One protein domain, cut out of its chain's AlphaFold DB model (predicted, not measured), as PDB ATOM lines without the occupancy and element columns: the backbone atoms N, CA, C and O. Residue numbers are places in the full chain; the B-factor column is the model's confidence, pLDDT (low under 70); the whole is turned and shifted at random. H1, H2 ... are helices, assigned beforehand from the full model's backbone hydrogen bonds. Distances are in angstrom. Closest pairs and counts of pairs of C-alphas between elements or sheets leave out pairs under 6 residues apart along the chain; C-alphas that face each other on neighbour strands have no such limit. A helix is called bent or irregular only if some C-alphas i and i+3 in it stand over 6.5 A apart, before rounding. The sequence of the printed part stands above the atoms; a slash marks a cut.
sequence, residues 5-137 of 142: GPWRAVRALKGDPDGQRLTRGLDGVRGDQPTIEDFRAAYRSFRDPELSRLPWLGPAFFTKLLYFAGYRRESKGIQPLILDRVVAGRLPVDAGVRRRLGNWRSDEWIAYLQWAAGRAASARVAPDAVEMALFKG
ATOM      1  N   GLY A   5     126.313 212.919 157.145       63.97
ATOM      2  CA  GLY A   5     127.478 212.080 156.851       63.97
ATOM      3  C   GLY A   5     128.755 212.887 156.587       63.97
ATOM      4  O   GLY A   5     129.713 212.752 157.352       63.97
ATOM      5  N   PRO A   6     128.752 213.769 155.568       70.31
ATOM      6  CA  PRO A   6     129.898 214.616 155.243       70.31
ATOM      7  C   PRO A   6     130.308 215.526 156.404       70.31
ATOM      8  O   PRO A   6     131.490 215.652 156.704       70.31
ATOM      9  N   TRP A   7     129.336 216.092 157.125       72.44
ATOM     10  CA  TRP A   7     129.613 216.982 158.252       72.44
ATOM     11  C   TRP A   7     130.366 216.280 159.393       72.44
ATOM     12  O   TRP A   7     131.340 216.821 159.916       72.44
ATOM     13  N   ARG A   8     129.966 215.051 159.759       73.12
ATOM     14  CA  ARG A   8     130.668 214.272 160.797       73.12
ATOM     15  C   ARG A   8     132.057 213.837 160.350       73.12
ATOM     16  O   ARG A   8     132.980 213.920 161.152       73.12
ATOM     17  N   ALA A   9     132.207 213.422 159.093       75.88
ATOM     18  CA  ALA A   9     133.504 213.043 158.541       75.88
ATOM     19  C   ALA A   9     134.483 214.229 158.548       75.88
ATOM     20  O   ALA A   9     135.578 214.112 159.089       75.88
ATOM     21  N   VAL A  10     134.057 215.403 158.063       81.06
ATOM     22  CA  VAL A  10     134.872 216.629 158.096       81.06
ATOM     23  C   VAL A  10     135.246 217.004 159.530       81.06
ATOM     24  O   VAL A  10     136.385 217.378 159.790       81.06
ATOM     25  N   ARG A  11     134.317 216.892 160.487       82.38
ATOM     26  CA  ARG A  11     134.604 217.219 161.891       82.38
ATOM     27  C   ARG A  11     135.560 216.225 162.552       82.38
ATOM     28  O   ARG A  11     136.361 216.646 163.379       82.38
ATOM     29  N   ALA A  12     135.485 214.946 162.186       82.75
ATOM     30  CA  ALA A  12     136.432 213.934 162.643       82.75
ATOM     31  C   ALA A  12     137.842 214.209 162.109       82.75
ATOM     32  O   ALA A  12     138.782 214.215 162.895       82.75
ATOM     33  N   LEU A  13     137.972 214.537 160.819       82.88
ATOM     34  CA  LEU A  13     139.257 214.901 160.206       82.88
ATOM     35  C   LEU A  13     139.834 216.194 160.796       82.88
ATOM     36  O   LEU A  13     141.019 216.263 161.088       82.88
ATOM     37  N   LYS A  14     138.998 217.201 161.082       86.56
ATOM     38  CA  LYS A  14     139.433 218.406 161.817       86.56
ATOM     39  C   LYS A  14     139.947 218.104 163.230       86.56
ATOM     40  O   LYS A  14     140.687 218.908 163.780       86.56
ATOM     41  N   GLY A  15     139.525 216.989 163.828       85.25
ATOM     42  CA  GLY A  15     140.011 216.518 165.128       85.25
ATOM     43  C   GLY A  15     141.346 215.767 165.067       85.25
ATOM     44  O   GLY A  15     141.836 215.353 166.114       85.25
ATOM     45  N   ASP A  16     141.904 215.578 163.871       91.00
ATOM     46  CA  ASP A  16     143.184 214.916 163.607       91.00
ATOM     47  C   ASP A  16     143.829 215.540 162.362       91.00
ATOM     48  O   ASP A  16     143.901 214.902 161.312       91.00
ATOM     49  N   PRO A  17     144.226 216.825 162.446       87.31
ATOM     50  CA  PRO A  17     144.650 217.610 161.286       87.31
ATOM     51  C   PRO A  17     145.853 217.001 160.553       87.31
ATOM     52  O   PRO A  17     145.921 217.095 159.332       87.31
ATOM     53  N   ASP A  18     146.742 216.321 161.281       91.50
ATOM     54  CA  ASP A  18     147.928 215.655 160.729       91.50
ATOM     55  C   ASP A  18     147.675 214.179 160.363       91.50
ATOM     56  O   ASP A  18     148.582 213.474 159.924       91.50
ATOM     57  N   GLY A  19     146.455 213.671 160.580       90.12
ATOM     58  CA  GLY A  19     146.078 212.289 160.271       90.12
ATOM     59  C   GLY A  19     146.782 211.218 161.118       90.12
ATOM     60  O   GLY A  19     146.794 210.044 160.730       90.12
ATOM     61  N   GLN A  20     147.401 211.589 162.244       93.31
ATOM     62  CA  GLN A  20     148.191 210.677 163.073       93.31
ATOM     63  C   GLN A  20     147.316 209.634 163.769       93.31
ATOM     64  O   GLN A  20     147.670 208.454 163.802       93.31
ATOM     65  N   ARG A  21     146.157 210.041 164.302       93.19
ATOM     66  CA  ARG A  21     145.225 209.123 164.979       93.19
ATOM     67  C   ARG A  21     144.585 208.172 163.979       93.19
ATOM     68  O   ARG A  21     144.482 206.977 164.255       93.19
ATOM     69  N   LEU A  22     144.194 208.676 162.809       91.88
ATOM     70  CA  LEU A  22     143.658 207.853 161.730       91.88
ATOM     71  C   LEU A  22     144.688 206.832 161.239       91.88
ATOM     72  O   LEU A  22     144.350 205.660 161.088       91.88
ATOM     73  N   THR A  23     145.932 207.265 161.020       92.31
ATOM     74  CA  THR A  23     147.033 206.386 160.605       92.31
ATOM     75  C   THR A  23     147.269 205.300 161.646       92.31
ATOM     76  O   THR A  23     147.054 204.130 161.342       92.31
ATOM     77  N   ARG A  24     147.521 205.684 162.903       93.56
ATOM     78  CA  ARG A  24     147.719 204.748 164.017       93.56
ATOM     79  C   ARG A  24     146.563 203.758 164.175       93.56
ATOM     80  O   ARG A  24     146.776 202.583 164.450       93.56
ATOM     81  N   GLY A  25     145.319 204.221 164.032       93.19
ATOM     82  CA  GLY A  25     144.129 203.370 164.128       93.19
ATOM     83  C   GLY A  25     144.022 202.320 163.019       93.19
ATOM     84  O   GLY A  25     143.392 201.286 163.227       93.19
ATOM     85  N   LEU A  26     144.644 202.564 161.862       92.56
ATOM     86  CA  LEU A  26     144.620 201.672 160.704       92.56
ATOM     87  C   LEU A  26     145.898 200.846 160.529       92.56
ATOM     88  O   LEU A  26     145.871 199.906 159.740       92.56
ATOM     89  N   ASP A  27     146.989 201.157 161.230       91.31
ATOM     90  CA  ASP A  27     148.299 200.525 161.011       91.31
ATOM     91  C   ASP A  27     148.234 198.989 161.040       91.31
ATOM     92  O   ASP A  27     148.714 198.336 160.114       91.31
ATOM     93  N   GLY A  28     147.540 198.409 162.025       88.25
ATOM     94  CA  GLY A  28     147.395 196.952 162.151       88.25
ATOM     95  C   GLY A  28     146.581 196.282 161.036       88.25
ATOM     96  O   GLY A  28     146.714 195.085 160.819       88.25
ATOM     97  N   VAL A  29     145.761 197.037 160.296       89.50
ATOM     98  CA  VAL A  29     144.903 196.504 159.218       89.50
ATOM     99  C   VAL A  29     145.385 196.882 157.814       89.50
ATOM    100  O   VAL A  29     144.717 196.583 156.823       89.50
ATOM    101  N   ARG A  30     146.546 197.546 157.707       82.62
ATOM    102  CA  ARG A  30     147.162 197.923 156.423       82.62
ATOM    103  C   ARG A  30     148.006 196.809 155.792       82.62
ATOM    104  O   ARG A  30     148.175 196.843 154.572       82.62
ATOM    105  N   GLY A  31     148.494 195.845 156.579       75.25
ATOM    106  CA  GLY A  31     149.314 194.716 156.110       75.25
ATOM    107  C   GLY A  31     148.556 193.726 155.215       75.25
ATOM    108  O   GLY A  31     147.332 193.749 155.164       75.25
ATOM    109  N   ASP A  32     149.272 192.854 154.501       73.19
ATOM    110  CA  ASP A  32     148.717 192.048 153.396       73.19
ATOM    111  C   ASP A  32     147.586 191.087 153.802       73.19
ATOM    112  O   ASP A  32     146.709 190.795 152.988       73.19
ATOM    113  N   GLN A  33     147.567 190.625 155.057       80.38
ATOM    114  CA  GLN A  33     146.584 189.658 155.564       80.38
ATOM    115  C   GLN A  33     146.162 189.977 157.010       80.38
ATOM    116  O   GLN A  33     146.602 189.299 157.940       80.38
ATOM    117  N   PRO A  34     145.325 191.006 157.233       87.06
ATOM    118  CA  PRO A  34     144.860 191.334 158.572       87.06
ATOM    119  C   PRO A  34     143.941 190.235 159.115       87.06
ATOM    120  O   PRO A  34     143.049 189.731 158.429       87.06
ATOM    121  N   THR A  35     144.149 189.871 160.374       89.00
ATOM    122  CA  THR A  35     143.343 188.889 161.094       89.00
ATOM    123  C   THR A  35     142.100 189.528 161.715       89.00
ATOM    124  O   THR A  35     141.968 190.747 161.834       89.00
ATOM    125  N   ILE A  36     141.177 188.686 162.190       90.38
ATOM    126  CA  ILE A  36     140.019 189.138 162.972       90.38
ATOM    127  C   ILE A  36     140.436 189.931 164.225       90.38
ATOM    128  O   ILE A  36     139.754 190.882 164.609       90.38
ATOM    129  N   GLU A  37     141.562 189.571 164.847       92.88
ATOM    130  CA  GLU A  37     142.067 190.262 166.031       92.88
ATOM    131  C   GLU A  37     142.717 191.604 165.677       92.88
ATOM    132  O   GLU A  37     142.549 192.554 166.441       92.88
ATOM    133  N   ASP A  38     143.315 191.749 164.490       93.44
ATOM    134  CA  ASP A  38     143.792 193.051 163.996       93.44
ATOM    135  C   ASP A  38     142.626 194.019 163.786       93.44
ATOM    136  O   ASP A  38     142.652 195.163 164.250       93.44
ATOM    137  N   PHE A  39     141.533 193.543 163.181       94.06
ATOM    138  CA  PHE A  39     140.305 194.330 163.059       94.06
ATOM    139  C   PHE A  39     139.703 194.669 164.427       94.06
ATOM    140  O   PHE A  39     139.283 195.809 164.655       94.06
ATOM    141  N   ARG A  40     139.677 193.714 165.366       95.69
ATOM    142  CA  ARG A  40     139.204 193.953 166.738       95.69
ATOM    143  C   ARG A  40     140.063 195.003 167.450       95.69
ATOM    144  O   ARG A  40     139.508 195.866 168.137       95.69
ATOM    145  N   ALA A  41     141.383 194.941 167.305       95.75
ATOM    146  CA  ALA A  41     142.323 195.889 167.893       95.75
ATOM    147  C   ALA A  41     142.132 197.294 167.308       95.75
ATOM    148  O   ALA A  41     141.987 198.253 168.068       95.75
ATOM    149  N   ALA A  42     142.009 197.409 165.984       95.69
ATOM    150  CA  ALA A  42     141.736 198.673 165.301       95.69
ATOM    151  C   ALA A  42     140.389 199.288 165.728       95.69
ATOM    152  O   ALA A  42     140.289 200.475 166.032       95.69
ATOM    153  N   TYR A  43     139.339 198.471 165.860       96.44
ATOM    154  CA  TYR A  43     138.055 198.921 166.408       96.44
ATOM    155  C   TYR A  43     138.212 199.514 167.814       96.44
ATOM    156  O   TYR A  43     137.645 200.564 168.130       96.44
ATOM    157  N   ARG A  44     138.939 198.814 168.695       96.44
ATOM    158  CA  ARG A  44     139.157 199.243 170.084       96.44
ATOM    159  C   ARG A  44     139.975 200.532 170.140       96.44
ATOM    160  O   ARG A  44     139.587 201.430 170.883       96.44
ATOM    161  N   SER A  45     141.018 200.665 169.321       96.31
ATOM    162  CA  SER A  45     141.862 201.865 169.290       96.31
ATOM    163  C   SER A  45     141.081 203.115 168.868       96.31
ATOM    164  O   SER A  45     141.248 204.169 169.482       96.31
ATOM    165  N   PHE A  46     140.139 203.006 167.922       94.94
ATOM    166  CA  PHE A  46     139.248 204.115 167.550       94.94
ATOM    167  C   PHE A  46     138.265 204.534 168.653       94.94
ATOM    168  O   PHE A  46     137.661 205.609 168.572       94.94
ATOM    169  N   ARG A  47     138.083 203.714 169.692       93.62
ATOM    170  CA  ARG A  47     137.258 204.052 170.860       93.62
ATOM    171  C   ARG A  47     138.055 204.615 172.029       93.62
ATOM    172  O   ARG A  47     137.443 205.220 172.909       93.62
ATOM    173  N   ASP A  48     139.367 204.433 172.025       93.69
ATOM    174  CA  ASP A  48     140.251 204.777 173.129       93.69
ATOM    175  C   ASP A  48     140.886 206.174 172.929       93.69
ATOM    176  O   ASP A  48     141.615 206.377 171.950       93.69
ATOM    177  N   PRO A  49     140.588 207.161 173.805       88.62
ATOM    178  CA  PRO A  49     141.197 208.495 173.787       88.62
ATOM    179  C   PRO A  49     142.726 208.502 173.735       88.62
ATOM    180  O   PRO A  49     143.288 209.349 173.028       88.62
ATOM    181  N   GLU A  50     143.357 207.554 174.432       91.06
ATOM    182  CA  GLU A  50     144.811 207.457 174.602       91.06
ATOM    183  C   GLU A  50     145.499 206.844 173.378       91.06
ATOM    184  O   GLU A  50     146.700 207.020 173.171       91.06
ATOM    185  N   LEU A  51     144.738 206.147 172.528       91.31
ATOM    186  CA  LEU A  51     145.266 205.486 171.339       91.31
ATOM    187  C   LEU A  51     144.979 206.298 170.075       91.31
ATOM    188  O   LEU A  51     145.833 207.067 169.626       91.31
ATOM    189  N   SER A  52     143.787 206.119 169.499       93.56
ATOM    190  CA  SER A  52     143.455 206.580 168.143       93.56
ATOM    191  C   SER A  52     142.041 207.146 168.032       93.56
ATOM    192  O   SER A  52     141.531 207.329 166.925       93.56
ATOM    193  N   ARG A  53     141.364 207.430 169.152       92.25
ATOM    194  CA  ARG A  53     140.005 207.978 169.101       92.25
ATOM    195  C   ARG A  53     139.970 209.296 168.343       92.25
ATOM    196  O   ARG A  53     140.638 210.261 168.712       92.25
ATOM    197  N   LEU A  54     139.089 209.331 167.349       87.44
ATOM    198  CA  LEU A  54     138.734 210.516 166.585       87.44
ATOM    199  C   LEU A  54     137.400 211.067 167.100       87.44
ATOM    200  O   LEU A  54     136.394 210.346 167.105       87.44
ATOM    201  N   PRO A  55     137.343 212.332 167.556       82.50
ATOM    202  CA  PRO A  55     136.079 212.964 167.912       82.50
ATOM    203  C   PRO A  55     135.069 212.838 166.764       82.50
ATOM    204  O   PRO A  55     135.427 212.970 165.601       82.50
ATOM    205  N   TRP A  56     133.794 212.590 167.078       83.00
ATOM    206  CA  TRP A  56     132.701 212.455 166.092       83.00
ATOM    207  C   TRP A  56     132.754 211.213 165.188       83.00
ATOM    208  O   TRP A  56     131.773 210.940 164.488       83.00
ATOM    209  N   LEU A  57     133.818 210.410 165.269       85.88
ATOM    210  CA  LEU A  57     133.925 209.124 164.593       85.88
ATOM    211  C   LEU A  57     133.328 208.008 165.461       85.88
ATOM    212  O   LEU A  57     134.011 207.298 166.194       85.88
ATOM    213  N   GLY A  58     132.002 207.884 165.412       90.94
ATOM    214  CA  GLY A  58     131.289 206.827 166.129       90.94
ATOM    215  C   GLY A  58     131.426 205.445 165.468       90.94
ATOM    216  O   GLY A  58     131.890 205.348 164.330       90.94
ATOM    217  N   PRO A  59     130.919 204.379 166.119       93.81
ATOM    218  CA  PRO A  59     131.109 203.017 165.631       93.81
ATOM    219  C   PRO A  59     130.635 202.702 164.220       93.81
ATOM    220  O   PRO A  59     131.320 201.983 163.508       93.81
ATOM    221  N   ALA A  60     129.533 203.303 163.772       93.50
ATOM    222  CA  ALA A  60     129.073 203.142 162.392       93.50
ATOM    223  C   ALA A  60     130.056 203.692 161.342       93.50
ATOM    224  O   ALA A  60     129.983 203.312 160.180       93.50
ATOM    225  N   PHE A  61     130.908 204.653 161.710       91.38
ATOM    226  CA  PHE A  61     131.865 205.255 160.783       91.38
ATOM    227  C   PHE A  61     133.185 204.505 160.766       91.38
ATOM    228  O   PHE A  61     133.686 204.223 159.683       91.38
ATOM    229  N   PHE A  62     133.753 204.153 161.924       91.56
ATOM    230  CA  PHE A  62     135.013 203.416 161.891       91.56
ATOM    231  C   PHE A  62     134.831 202.000 161.320       91.56
ATOM    232  O   PHE A  62     135.752 201.512 160.685       91.56
ATOM    233  N   THR A  63     133.650 201.364 161.407       95.44
ATOM    234  CA  THR A  63     133.411 200.083 160.707       95.44
ATOM    235  C   THR A  63     133.454 200.248 159.190       95.44
ATOM    236  O   THR A  63     133.920 199.348 158.506       95.44
ATOM    237  N   LYS A  64     133.073 201.418 158.657       94.06
ATOM    238  CA  LYS A  64     133.262 201.760 157.236       94.06
ATOM    239  C   LYS A  64     134.733 201.948 156.887       94.06
ATOM    240  O   LYS A  64     135.169 201.468 155.850       94.06
ATOM    241  N   LEU A  65     135.504 202.616 157.746       92.44
ATOM    242  CA  LEU A  65     136.951 202.744 157.536       92.44
ATOM    243  C   LEU A  65     137.628 201.370 157.519       92.44
ATOM    244  O   LEU A  65     138.419 201.098 156.624       92.44
ATOM    245  N   LEU A  66     137.273 200.494 158.464       93.44
ATOM    246  CA  LEU A  66     137.798 199.130 158.541       93.44
ATOM    247  C   LEU A  66     137.338 198.266 157.362       93.44
ATOM    248  O   LEU A  66     138.155 197.523 156.824       93.44
ATOM    249  N   TYR A  67     136.083 198.413 156.918       93.19
ATOM    250  CA  TYR A  67     135.583 197.805 155.682       93.19
ATOM    251  C   TYR A  67     136.494 198.162 154.509       93.19
ATOM    252  O   TYR A  67     137.065 197.269 153.900       93.19
ATOM    253  N   PHE A  68     136.710 199.454 154.236       89.62
ATOM    254  CA  PHE A  68     137.524 199.875 153.091       89.62
ATOM    255  C   PHE A  68     139.014 199.544 153.247       89.62
ATOM    256  O   PHE A  68     139.659 199.224 152.256       89.62
ATOM    257  N   ALA A  69     139.563 199.571 154.465       89.00
ATOM    258  CA  ALA A  69     140.961 199.207 154.714       89.00
ATOM    259  C   ALA A  69     141.248 197.711 154.474       89.00
ATOM    260  O   ALA A  69     142.372 197.345 154.109       89.00
ATOM    261  N   GLY A  70     140.238 196.856 154.668       85.25
ATOM    262  CA  GLY A  70     140.326 195.405 154.493       85.25
ATOM    263  C   GLY A  70     139.562 194.836 153.294       85.25
ATOM    264  O   GLY A  70     139.558 193.620 153.116       85.25
ATOM    265  N   TYR A  71     138.898 195.666 152.485       82.88
ATOM    266  CA  TYR A  71     138.035 195.200 151.400       82.88
ATOM    267  C   TYR A  71     138.835 194.442 150.338       82.88
ATOM    268  O   TYR A  71     139.865 194.927 149.873       82.88
ATOM    269  N   ARG A  72     138.330 193.272 149.919       65.62
ATOM    270  CA  ARG A  72     138.863 192.470 148.801       65.62
ATOM    271  C   ARG A  72     140.350 192.109 148.864       65.62
ATOM    272  O   ARG A  72     140.910 191.700 147.850       65.62
ATOM    273  N   ARG A  73     140.994 192.176 150.031       64.50
ATOM    274  CA  ARG A  73     142.270 191.476 150.208       64.50
ATOM    275  C   ARG A  73     141.963 189.993 150.016       64.50
ATOM    276  O   ARG A  73     141.122 189.467 150.738       64.50
ATOM    277  N   GLU A  74     142.584 189.342 149.030       55.62
ATOM    278  CA  GLU A  74     142.342 187.950 148.577       55.62
ATOM    279  C   GLU A  74     142.576 186.866 149.660       55.62
ATOM    280  O   GLU A  74     142.710 185.673 149.393       55.62
ATOM    281  N   SER A  75     142.663 187.276 150.919       52.00
ATOM    282  CA  SER A  75     143.055 186.485 152.064       52.00
ATOM    283  C   SER A  75     141.901 185.665 152.630       52.00
ATOM    284  O   SER A  75     140.770 186.127 152.753       52.00
ATOM    285  N   LYS A  76     142.257 184.467 153.089       58.16
ATOM    286  CA  LYS A  76     141.452 183.455 153.792       58.16
ATOM    287  C   LYS A  76     140.868 183.922 155.151       58.16
ATOM    288  O   LYS A  76     140.546 183.085 155.991       58.16
ATOM    289  N   GLY A  77     140.797 185.230 155.402       65.31
ATOM    290  CA  GLY A  77     140.333 185.855 156.641       65.31
ATOM    291  C   GLY A  77     138.870 186.311 156.585       65.31
ATOM    292  O   GLY A  77     138.209 186.239 155.553       65.31
ATOM    293  N   ILE A  78     138.353 186.793 157.717       75.69
ATOM    294  CA  ILE A  78     136.996 187.349 157.802       75.69
ATOM    295  C   ILE A  78     136.979 188.742 157.170       75.69
ATOM    296  O   ILE A  78     137.690 189.642 157.616       75.69
ATOM    297  N   GLN A  79     136.134 188.922 156.155       87.19
ATOM    298  CA  GLN A  79     135.908 190.216 155.518       87.19
ATOM    299  C   GLN A  79     135.286 191.198 156.528       87.19
ATOM    300  O   GLN A  79     134.234 190.890 157.097       87.19
ATOM    301  N   PRO A  80     135.888 192.378 156.766       93.19
ATOM    302  CA  PRO A  80     135.245 193.408 157.570       93.19
ATOM    303  C   PRO A  80     133.975 193.885 156.862       93.19
ATOM    304  O   PRO A  80     133.991 194.148 155.663       93.19
ATOM    305  N   LEU A  81     132.888 194.004 157.622       95.75
ATOM    306  CA  LEU A  81     131.569 194.451 157.175       95.75
ATOM    307  C   LEU A  81     131.123 195.690 157.962       95.75
ATOM    308  O   LEU A  81     131.527 195.923 159.110       95.75
ATOM    309  N   ILE A  82     130.270 196.493 157.342       97.25
ATOM    310  CA  ILE A  82     129.715 197.723 157.884       97.25
ATOM    311  C   ILE A  82     128.570 197.382 158.834       97.25
ATOM    312  O   ILE A  82     127.495 196.939 158.437       97.25
ATOM    313  N   LEU A  83     128.768 197.688 160.115       97.69
ATOM    314  CA  LEU A  83     127.687 197.694 161.095       97.69
ATOM    315  C   LEU A  83     127.185 199.122 161.304       97.69
ATOM    316  O   LEU A  83     127.858 199.941 161.936       97.69
ATOM    317  N   ASP A  84     125.999 199.410 160.777       96.12
ATOM    318  CA  ASP A  84     125.259 200.642 161.026       96.12
ATOM    319  C   ASP A  84     123.849 200.356 161.574       96.12
ATOM    320  O   ASP A  84     123.482 199.213 161.840       96.12
ATOM    321  N   ARG A  85     123.052 201.407 161.803       95.94
ATOM    322  CA  ARG A  85     121.723 201.260 162.418       95.94
ATOM    323  C   ARG A  85     120.757 200.462 161.534       95.94
ATOM    324  O   ARG A  85     119.855 199.821 162.062       95.94
ATOM    325  N   VAL A  86     120.919 200.529 160.215       96.50
ATOM    326  CA  VAL A  86     120.062 199.827 159.257       96.50
ATOM    327  C   VAL A  86     120.360 198.333 159.322       96.50
ATOM    328  O   VAL A  86     119.445 197.541 159.542       96.50
ATOM    329  N   VAL A  87     121.642 197.966 159.238       97.94
ATOM    330  CA  VAL A  87     122.098 196.574 159.364       97.94
ATOM    331  C   VAL A  87     121.748 196.019 160.747       97.94
ATOM    332  O   VAL A  87     121.054 195.008 160.855       97.94
ATOM    333  N   ALA A  88     122.122 196.720 161.822       97.88
ATOM    334  CA  ALA A  88     121.851 196.287 163.193       97.88
ATOM    335  C   ALA A  88     120.354 196.126 163.486       97.88
ATOM    336  O   ALA A  88     119.965 195.242 164.247       97.88
ATOM    337  N   GLY A  89     119.499 196.956 162.884       97.25
ATOM    338  CA  GLY A  89     118.047 196.868 163.027       97.25
ATOM    339  C   GLY A  89     117.444 195.586 162.450       97.25
ATOM    340  O   GLY A  89     116.370 195.186 162.884       97.25
ATOM    341  N   ARG A  90     118.140 194.921 161.520       97.31
ATOM    342  CA  ARG A  90     117.644 193.741 160.793       97.31
ATOM    343  C   ARG A  90     118.396 192.454 161.098       97.31
ATOM    344  O   ARG A  90     117.986 191.395 160.640       97.31
ATOM    345  N   LEU A  91     119.465 192.528 161.888       97.38
ATOM    346  CA  LEU A  91     120.180 191.335 162.318       97.38
ATOM    347  C   LEU A  91     119.274 190.407 163.149       97.38
ATOM    348  O   LEU A  91     118.553 190.885 164.038       97.38
ATOM    349  N   PRO A  92     119.318 189.091 162.904       96.12
ATOM    350  CA  PRO A  92     118.672 188.128 163.782       96.12
ATOM    351  C   PRO A  92     119.416 188.021 165.125       96.12
ATOM    352  O   PRO A  92     120.501 188.574 165.311       96.12
ATOM    353  N   VAL A  93     118.792 187.369 166.109       95.50
ATOM    354  CA  VAL A  93     119.305 187.297 167.493       95.50
ATOM    355  C   VAL A  93     120.624 186.521 167.584       95.50
ATOM    356  O   VAL A  93     121.516 186.905 168.342       95.50
ATOM    357  N   ASP A  94     120.766 185.463 166.791       95.88
ATOM    358  CA  ASP A  94     121.954 184.608 166.691       95.88
ATOM    359  C   ASP A  94     123.181 185.331 166.110       95.88
ATOM    360  O   ASP A  94     124.303 184.879 166.316       95.88
ATOM    361  N   ALA A  95     123.007 186.498 165.477       97.06
ATOM    362  CA  ALA A  95     124.121 187.336 165.031       97.06
ATOM    363  C   ALA A  95     124.883 188.029 166.180       97.06
ATOM    364  O   ALA A  95     125.870 188.725 165.944       97.06
ATOM    365  N   GLY A  96     124.416 187.903 167.429       96.88
ATOM    366  CA  GLY A  96     125.138 188.364 168.621       96.88
ATOM    367  C   GLY A  96     125.164 189.883 168.843       96.88
ATOM    368  O   GLY A  96     125.714 190.346 169.845       96.88
ATOM    369  N   VAL A  97     124.538 190.677 167.968       97.62
ATOM    370  CA  VAL A  97     124.418 192.137 168.116       97.62
ATOM    371  C   VAL A  97     123.179 192.483 168.940       97.62
ATOM    372  O   VAL A  97     122.044 192.362 168.481       97.62
ATOM    373  N   ARG A  98     123.390 192.967 170.169       94.94
ATOM    374  CA  ARG A  98     122.305 193.316 171.100       94.94
ATOM    375  C   ARG A  98     121.855 194.764 170.928       94.94
ATOM    376  O   ARG A  98     120.670 195.075 171.045       94.94
ATOM    377  N   ARG A  99     122.792 195.676 170.651       93.19
ATOM    378  CA  ARG A  99     122.500 197.107 170.479       93.19
ATOM    379  C   ARG A  99     121.930 197.363 169.084       93.19
ATOM    380  O   ARG A  99     122.608 197.150 168.091       93.19
ATOM    381  N   ARG A 100     120.700 197.867 168.975       91.44
ATOM    382  CA  ARG A 100     120.069 198.155 167.664       91.44
ATOM    383  C   ARG A 100     120.344 199.563 167.138       91.44
ATOM    384  O   ARG A 100     120.303 199.799 165.938       91.44
ATOM    385  N   LEU A 101     120.629 200.507 168.036       88.50
ATOM    386  CA  LEU A 101     120.676 201.938 167.709       88.50
ATOM    387  C   LEU A 101     122.091 202.504 167.511       88.50
ATOM    388  O   LEU A 101     122.227 203.597 166.964       88.50
ATOM    389  N   GLY A 102     123.136 201.789 167.937       92.06
ATOM    390  CA  GLY A 102     124.526 202.244 167.853       92.06
ATOM    391  C   GLY A 102     125.360 201.873 169.077       92.06
ATOM    392  O   GLY A 102     124.960 201.051 169.896       92.06
ATOM    393  N   ASN A 103     126.527 202.515 169.204       92.69
ATOM    394  CA  ASN A 103     127.493 202.297 170.290       92.69
ATOM    395  C   ASN A 103     127.892 200.819 170.478       92.69
ATOM    396  O   ASN A 103     128.105 200.364 171.607       92.69
ATOM    397  N   TRP A 104     127.963 200.074 169.373       96.88
ATOM    398  CA  TRP A 104     128.371 198.675 169.385       96.88
ATOM    399  C   TRP A 104     129.722 198.510 170.068       96.88
ATOM    400  O   TRP A 104     130.540 199.435 170.130       96.88
ATOM    401  N   ARG A 105     129.937 197.344 170.657       96.44
ATOM    402  CA  ARG A 105     131.247 196.950 171.170       96.44
ATOM    403  C   ARG A 105     131.989 196.118 170.129       96.44
ATOM    404  O   ARG A 105     131.389 195.632 169.172       96.44
ATOM    405  N   SER A 106     133.303 195.975 170.306       96.88
ATOM    406  CA  SER A 106     134.124 195.200 169.372       96.88
ATOM    407  C   SER A 106     133.657 193.745 169.296       96.88
ATOM    408  O   SER A 106     133.656 193.166 168.229       96.88
ATOM    409  N   ASP A 107     133.228 193.156 170.413       97.25
ATOM    410  CA  ASP A 107     132.661 191.803 170.476       97.25
ATOM    411  C   ASP A 107     131.355 191.662 169.689       97.25
ATOM    412  O   ASP A 107     131.210 190.690 168.961       97.25
ATOM    413  N   GLU A 108     130.449 192.643 169.756       97.94
ATOM    414  CA  GLU A 108     129.226 192.626 168.936       97.94
ATOM    415  C   GLU A 108     129.541 192.735 167.446       97.94
ATOM    416  O   GLU A 108     128.953 192.025 166.636       97.94
ATOM    417  N   TRP A 109     130.471 193.618 167.074       97.75
ATOM    418  CA  TRP A 109     130.869 193.744 165.677       97.75
ATOM    419  C   TRP A 109     131.510 192.454 165.164       97.75
ATOM    420  O   TRP A 109     131.126 191.974 164.106       97.75
ATOM    421  N   ILE A 110     132.405 191.842 165.943       96.94
ATOM    422  CA  ILE A 110     133.057 190.584 165.571       96.94
ATOM    423  C   ILE A 110     132.054 189.425 165.479       96.94
ATOM    424  O   ILE A 110     132.123 188.656 164.521       96.94
ATOM    425  N   ALA A 111     131.097 189.330 166.407       97.19
ATOM    426  CA  ALA A 111     130.027 188.334 166.337       97.19
ATOM    427  C   ALA A 111     129.213 188.474 165.040       97.19
ATOM    428  O   ALA A 111     128.953 187.480 164.364       97.19
ATOM    429  N   TYR A 112     128.901 189.711 164.640       97.56
ATOM    430  CA  TYR A 112     128.262 189.983 163.356       97.56
ATOM    431  C   TYR A 112     129.111 189.520 162.164       97.56
ATOM    432  O   TYR A 112     128.575 188.860 161.274       97.56
ATOM    433  N   LEU A 113     130.419 189.810 162.142       96.06
ATOM    434  CA  LEU A 113     131.286 189.380 161.039       96.06
ATOM    435  C   LEU A 113     131.330 187.851 160.909       96.06
ATOM    436  O   LEU A 113     131.232 187.319 159.806       96.06
ATOM    437  N   GLN A 114     131.443 187.145 162.035       95.50
ATOM    438  CA  GLN A 114     131.461 185.681 162.071       95.50
ATOM    439  C   GLN A 114     130.128 185.087 161.612       95.50
ATOM    440  O   GLN A 114     130.114 184.163 160.799       95.50
ATOM    441  N   TRP A 115     129.011 185.645 162.084       96.75
ATOM    442  CA  TRP A 115     127.675 185.233 161.663       96.75
ATOM    443  C   TRP A 115     127.468 185.433 160.155       96.75
ATOM    444  O   TRP A 115     127.020 184.519 159.461       96.75
ATOM    445  N   ALA A 116     127.853 186.597 159.622       95.56
ATOM    446  CA  ALA A 116     127.714 186.898 158.202       95.56
ATOM    447  C   ALA A 116     128.600 185.986 157.342       95.56
ATOM    448  O   ALA A 116     128.141 185.490 156.315       95.56
ATOM    449  N   ALA A 117     129.831 185.712 157.784       93.75
ATOM    450  CA  ALA A 117     130.739 184.788 157.112       93.75
ATOM    451  C   ALA A 117     130.187 183.354 157.084       93.75
ATOM    452  O   ALA A 117     130.189 182.724 156.028       93.75
ATOM    453  N   GLY A 118     129.661 182.855 158.208       94.06
ATOM    454  CA  GLY A 118     129.033 181.534 158.273       94.06
ATOM    455  C   GLY A 118     127.842 181.419 157.322       94.06
ATOM    456  O   GLY A 118     127.746 180.464 156.555       94.06
ATOM    457  N   ARG A 119     126.980 182.440 157.296       94.88
ATOM    458  CA  ARG A 119     125.823 182.473 156.397       94.88
ATOM    459  C   ARG A 119     126.218 182.545 154.923       94.88
ATOM    460  O   ARG A 119     125.658 181.827 154.099       94.88
ATOM    461  N   ALA A 120     127.187 183.391 154.594       93.81
ATOM    462  CA  ALA A 120     127.704 183.522 153.239       93.81
ATOM    463  C   ALA A 120     128.334 182.212 152.745       93.81
ATOM    464  O   ALA A 120     128.104 181.817 151.604       93.81
ATOM    465  N   ALA A 121     129.052 181.500 153.623       92.88
ATOM    466  CA  ALA A 121     129.627 180.196 153.318       92.88
ATOM    467  C   ALA A 121     128.549 179.142 153.017       92.88
ATOM    468  O   ALA A 121     128.666 178.431 152.018       92.88
ATOM    469  N   SER A 122     127.482 179.070 153.824       94.19
ATOM    470  CA  SER A 122     126.347 178.168 153.570       94.19
ATOM    471  C   SER A 122     125.680 178.442 152.220       94.19
ATOM    472  O   SER A 122     125.438 177.507 151.462       94.19
ATOM    473  N   ALA A 123     125.487 179.721 151.890       94.56
ATOM    474  CA  ALA A 123     124.846 180.161 150.653       94.56
ATOM    475  C   ALA A 123     125.796 180.248 149.439       94.56
ATOM    476  O   ALA A 123     125.367 180.590 148.339       94.56
ATOM    477  N   ARG A 124     127.097 179.965 149.617       93.69
ATOM    478  CA  ARG A 124     128.155 180.093 148.590       93.69
ATOM    479  C   ARG A 124     128.203 181.473 147.914       93.69
ATOM    480  O   ARG A 124     128.440 181.580 146.712       93.69
ATOM    481  N   VAL A 125     128.007 182.530 148.697       92.75
ATOM    482  CA  VAL A 125     128.115 183.931 148.259       92.75
ATOM    483  C   VAL A 125     129.234 184.646 149.013       92.75
ATOM    484  O   VAL A 125     129.785 184.128 149.982       92.75
ATOM    485  N   ALA A 126     129.573 185.860 148.584       91.06
ATOM    486  CA  ALA A 126     130.498 186.707 149.326       91.06
ATOM    487  C   ALA A 126     129.837 187.275 150.609       91.06
ATOM    488  O   ALA A 126     128.629 187.530 150.613       91.06
ATOM    489  N   PRO A 127     130.593 187.502 151.704       91.75
ATOM    490  CA  PRO A 127     130.055 188.065 152.949       91.75
ATOM    491  C   PRO A 127     129.340 189.416 152.791       91.75
ATOM    492  O   PRO A 127     128.365 189.684 153.495       91.75
ATOM    493  N   ASP A 128     129.774 190.256 151.847       92.56
ATOM    494  CA  ASP A 128     129.130 191.541 151.547       92.56
ATOM    495  C   ASP A 128     127.725 191.393 150.944       92.56
ATOM    496  O   ASP A 128     126.894 192.282 151.129       92.56
ATOM    497  N   ALA A 129     127.396 190.261 150.317       94.88
ATOM    498  CA  ALA A 129     126.032 189.976 149.876       94.88
ATOM    499  C   ALA A 129     125.059 189.860 151.065       94.88
ATOM    500  O   ALA A 129     123.917 190.312 150.976       94.88
ATOM    501  N   VAL A 130     125.510 189.311 152.201       96.25
ATOM    502  CA  VAL A 130     124.704 189.222 153.432       96.25
ATOM    503  C   VAL A 130     124.485 190.613 154.037       96.25
ATOM    504  O   VAL A 130     123.357 190.952 154.401       96.25
ATOM    505  N   GLU A 131     125.534 191.441 154.107       96.62
ATOM    506  CA  GLU A 131     125.418 192.851 154.511       96.62
ATOM    507  C   GLU A 131     124.446 193.612 153.603       96.62
ATOM    508  O   GLU A 131     123.565 194.317 154.096       96.62
ATOM    509  N   MET A 132     124.569 193.445 152.286       97.25
ATOM    510  CA  MET A 132     123.742 194.142 151.308       97.25
ATOM    511  C   MET A 132     122.267 193.748 151.423       97.25
ATOM    512  O   MET A 132     121.402 194.627 151.404       97.25
ATOM    513  N   ALA A 133     121.969 192.459 151.611       97.81
ATOM    514  CA  ALA A 133     120.606 191.985 151.836       97.81
ATOM    515  C   ALA A 133     120.004 192.608 153.108       97.81
ATOM    516  O   ALA A 133     118.901 193.158 153.071       97.81
ATOM    517  N   LEU A 134     120.759 192.643 154.216       97.56
ATOM    518  CA  LEU A 134     120.348 193.343 155.441       97.56
ATOM    519  C   LEU A 134     120.126 194.836 155.195       97.56
ATOM    520  O   LEU A 134     119.125 195.400 155.639       97.56
ATOM    521  N   PHE A 135     121.035 195.500 154.484       97.19
ATOM    522  CA  PHE A 135     120.951 196.931 154.214       97.19
ATOM    523  C   PHE A 135     119.722 197.293 153.366       97.19
ATOM    524  O   PHE A 135     119.032 198.275 153.662       97.19
ATOM    525  N   LYS A 136     119.395 196.473 152.365       97.38
ATOM    526  CA  LYS A 136     118.217 196.652 151.507       97.38
ATOM    527  C   LYS A 136     116.915 196.146 152.134       97.38
ATOM    528  O   LYS A 136     115.846 196.599 151.743       97.38
ATOM    529  N   GLY A 137     116.997 195.284 153.149       95.50
ATOM    530  CA  GLY A 137     115.828 194.613 153.722       95.50
ATOM    531  C   GLY A 137     115.302 193.484 152.832       95.50
ATOM    532  O   GLY A 137     114.102 193.233 152.815       95.50
TER     533      GLY A 137
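Overview. This is residues 5 to 137 of the 142 residues of an uncharacterized protein of Micromonospora musae (UniProt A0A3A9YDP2). Two groups of helices make up this domain: H2, H3 and H4 form a cluster in which each touches the other two, and in the second group H7 touches both H5 and H6. The long helix H6 joins the groups, its first residues packed on H3 and its other end reaching away from the cluster, while H1 lies beyond the cluster at the far side and touches no helix. The printed part has 133 residues with seven named helices, H1 to H7 in chain order, and no named strand; the class is all helix. Long loops run between H3 and H4, H4 and H5, and H5 and H6. The whole is compact, with a radius of gyration of the C-alphas of 14.4 A and spans of 44 by 32 by 23 A.

Arrangement. H1, residues 5 to 14, is only just apart from H2, residues 20 to 29, at 8.4 A. H2 is irregular, with C-alphas 25 and 28 lying 7.5 A apart. It forms a helical hairpin with H3, residues 36 to 45, at a shallow tilt of 13 degrees, opposite ways; the closest C-alphas, of Gly 25 and Ala 42, are 5.4 A apart. H3 is the hub, touching three helices. It forms a second helical hairpin with H4, residues 59 to 70, at a steep tilt of 44 degrees, opposite ways; their closest C-alphas, of Phe 39 and Leu 66, are 7.1 A apart. H4 touches H2 with residues 66 to 70 alone, C-alphas 29 and 69 being closest at 6.6 A. H5, residues 85 to 90, is close to H4 but not clearly touching it, with C-alphas 60 and 85 at 7.6 A. H6, residues 106 to 123, touches H3 with residues 106 to 110 alone, the C-alphas of Arg 40 and Ser 106 being closest at 5.9 A. H7, residues 127 to 136, is about perpendicular to H6 at 78 degrees and touches it, closest at the C-alphas of Ala 120 and Pro 127, 5.1 A. H7 also touches H5, closest at the C-alphas of Val 87 and Phe 135, 5.3 A. The packing is mostly crossed, but only just: 2 of 6 touching pairs are at a shallow tilt. Every O i to N i+4 pair is within hydrogen-bond range in H1, H3, H6 and H7, against 4 of 6 in H2, 7 of 8 in H4 and 1 of 2 in H5.

Along the chain. H1 begins at C-alpha 5, (127.478, 212.080, 156.851). H4 measures 16.3 A from first to last C-alpha, and H6, the longest, 25.7 A from C-alpha 106 at (134.124, 195.200, 169.372). H7 ends at C-alpha 136, (118.217, 196.652, 151.507).

Size, cuts and confidence. The two C-alphas farthest apart, of Pro 17 and Ser 122, are 44.2 A apart. The printed part has no cut. The long links are residues 46 to 58, 71 to 84 and 91 to 105. Mean pLDDT of the printed part is 90.1, with residue 5 and residues 72 to 77 under 70.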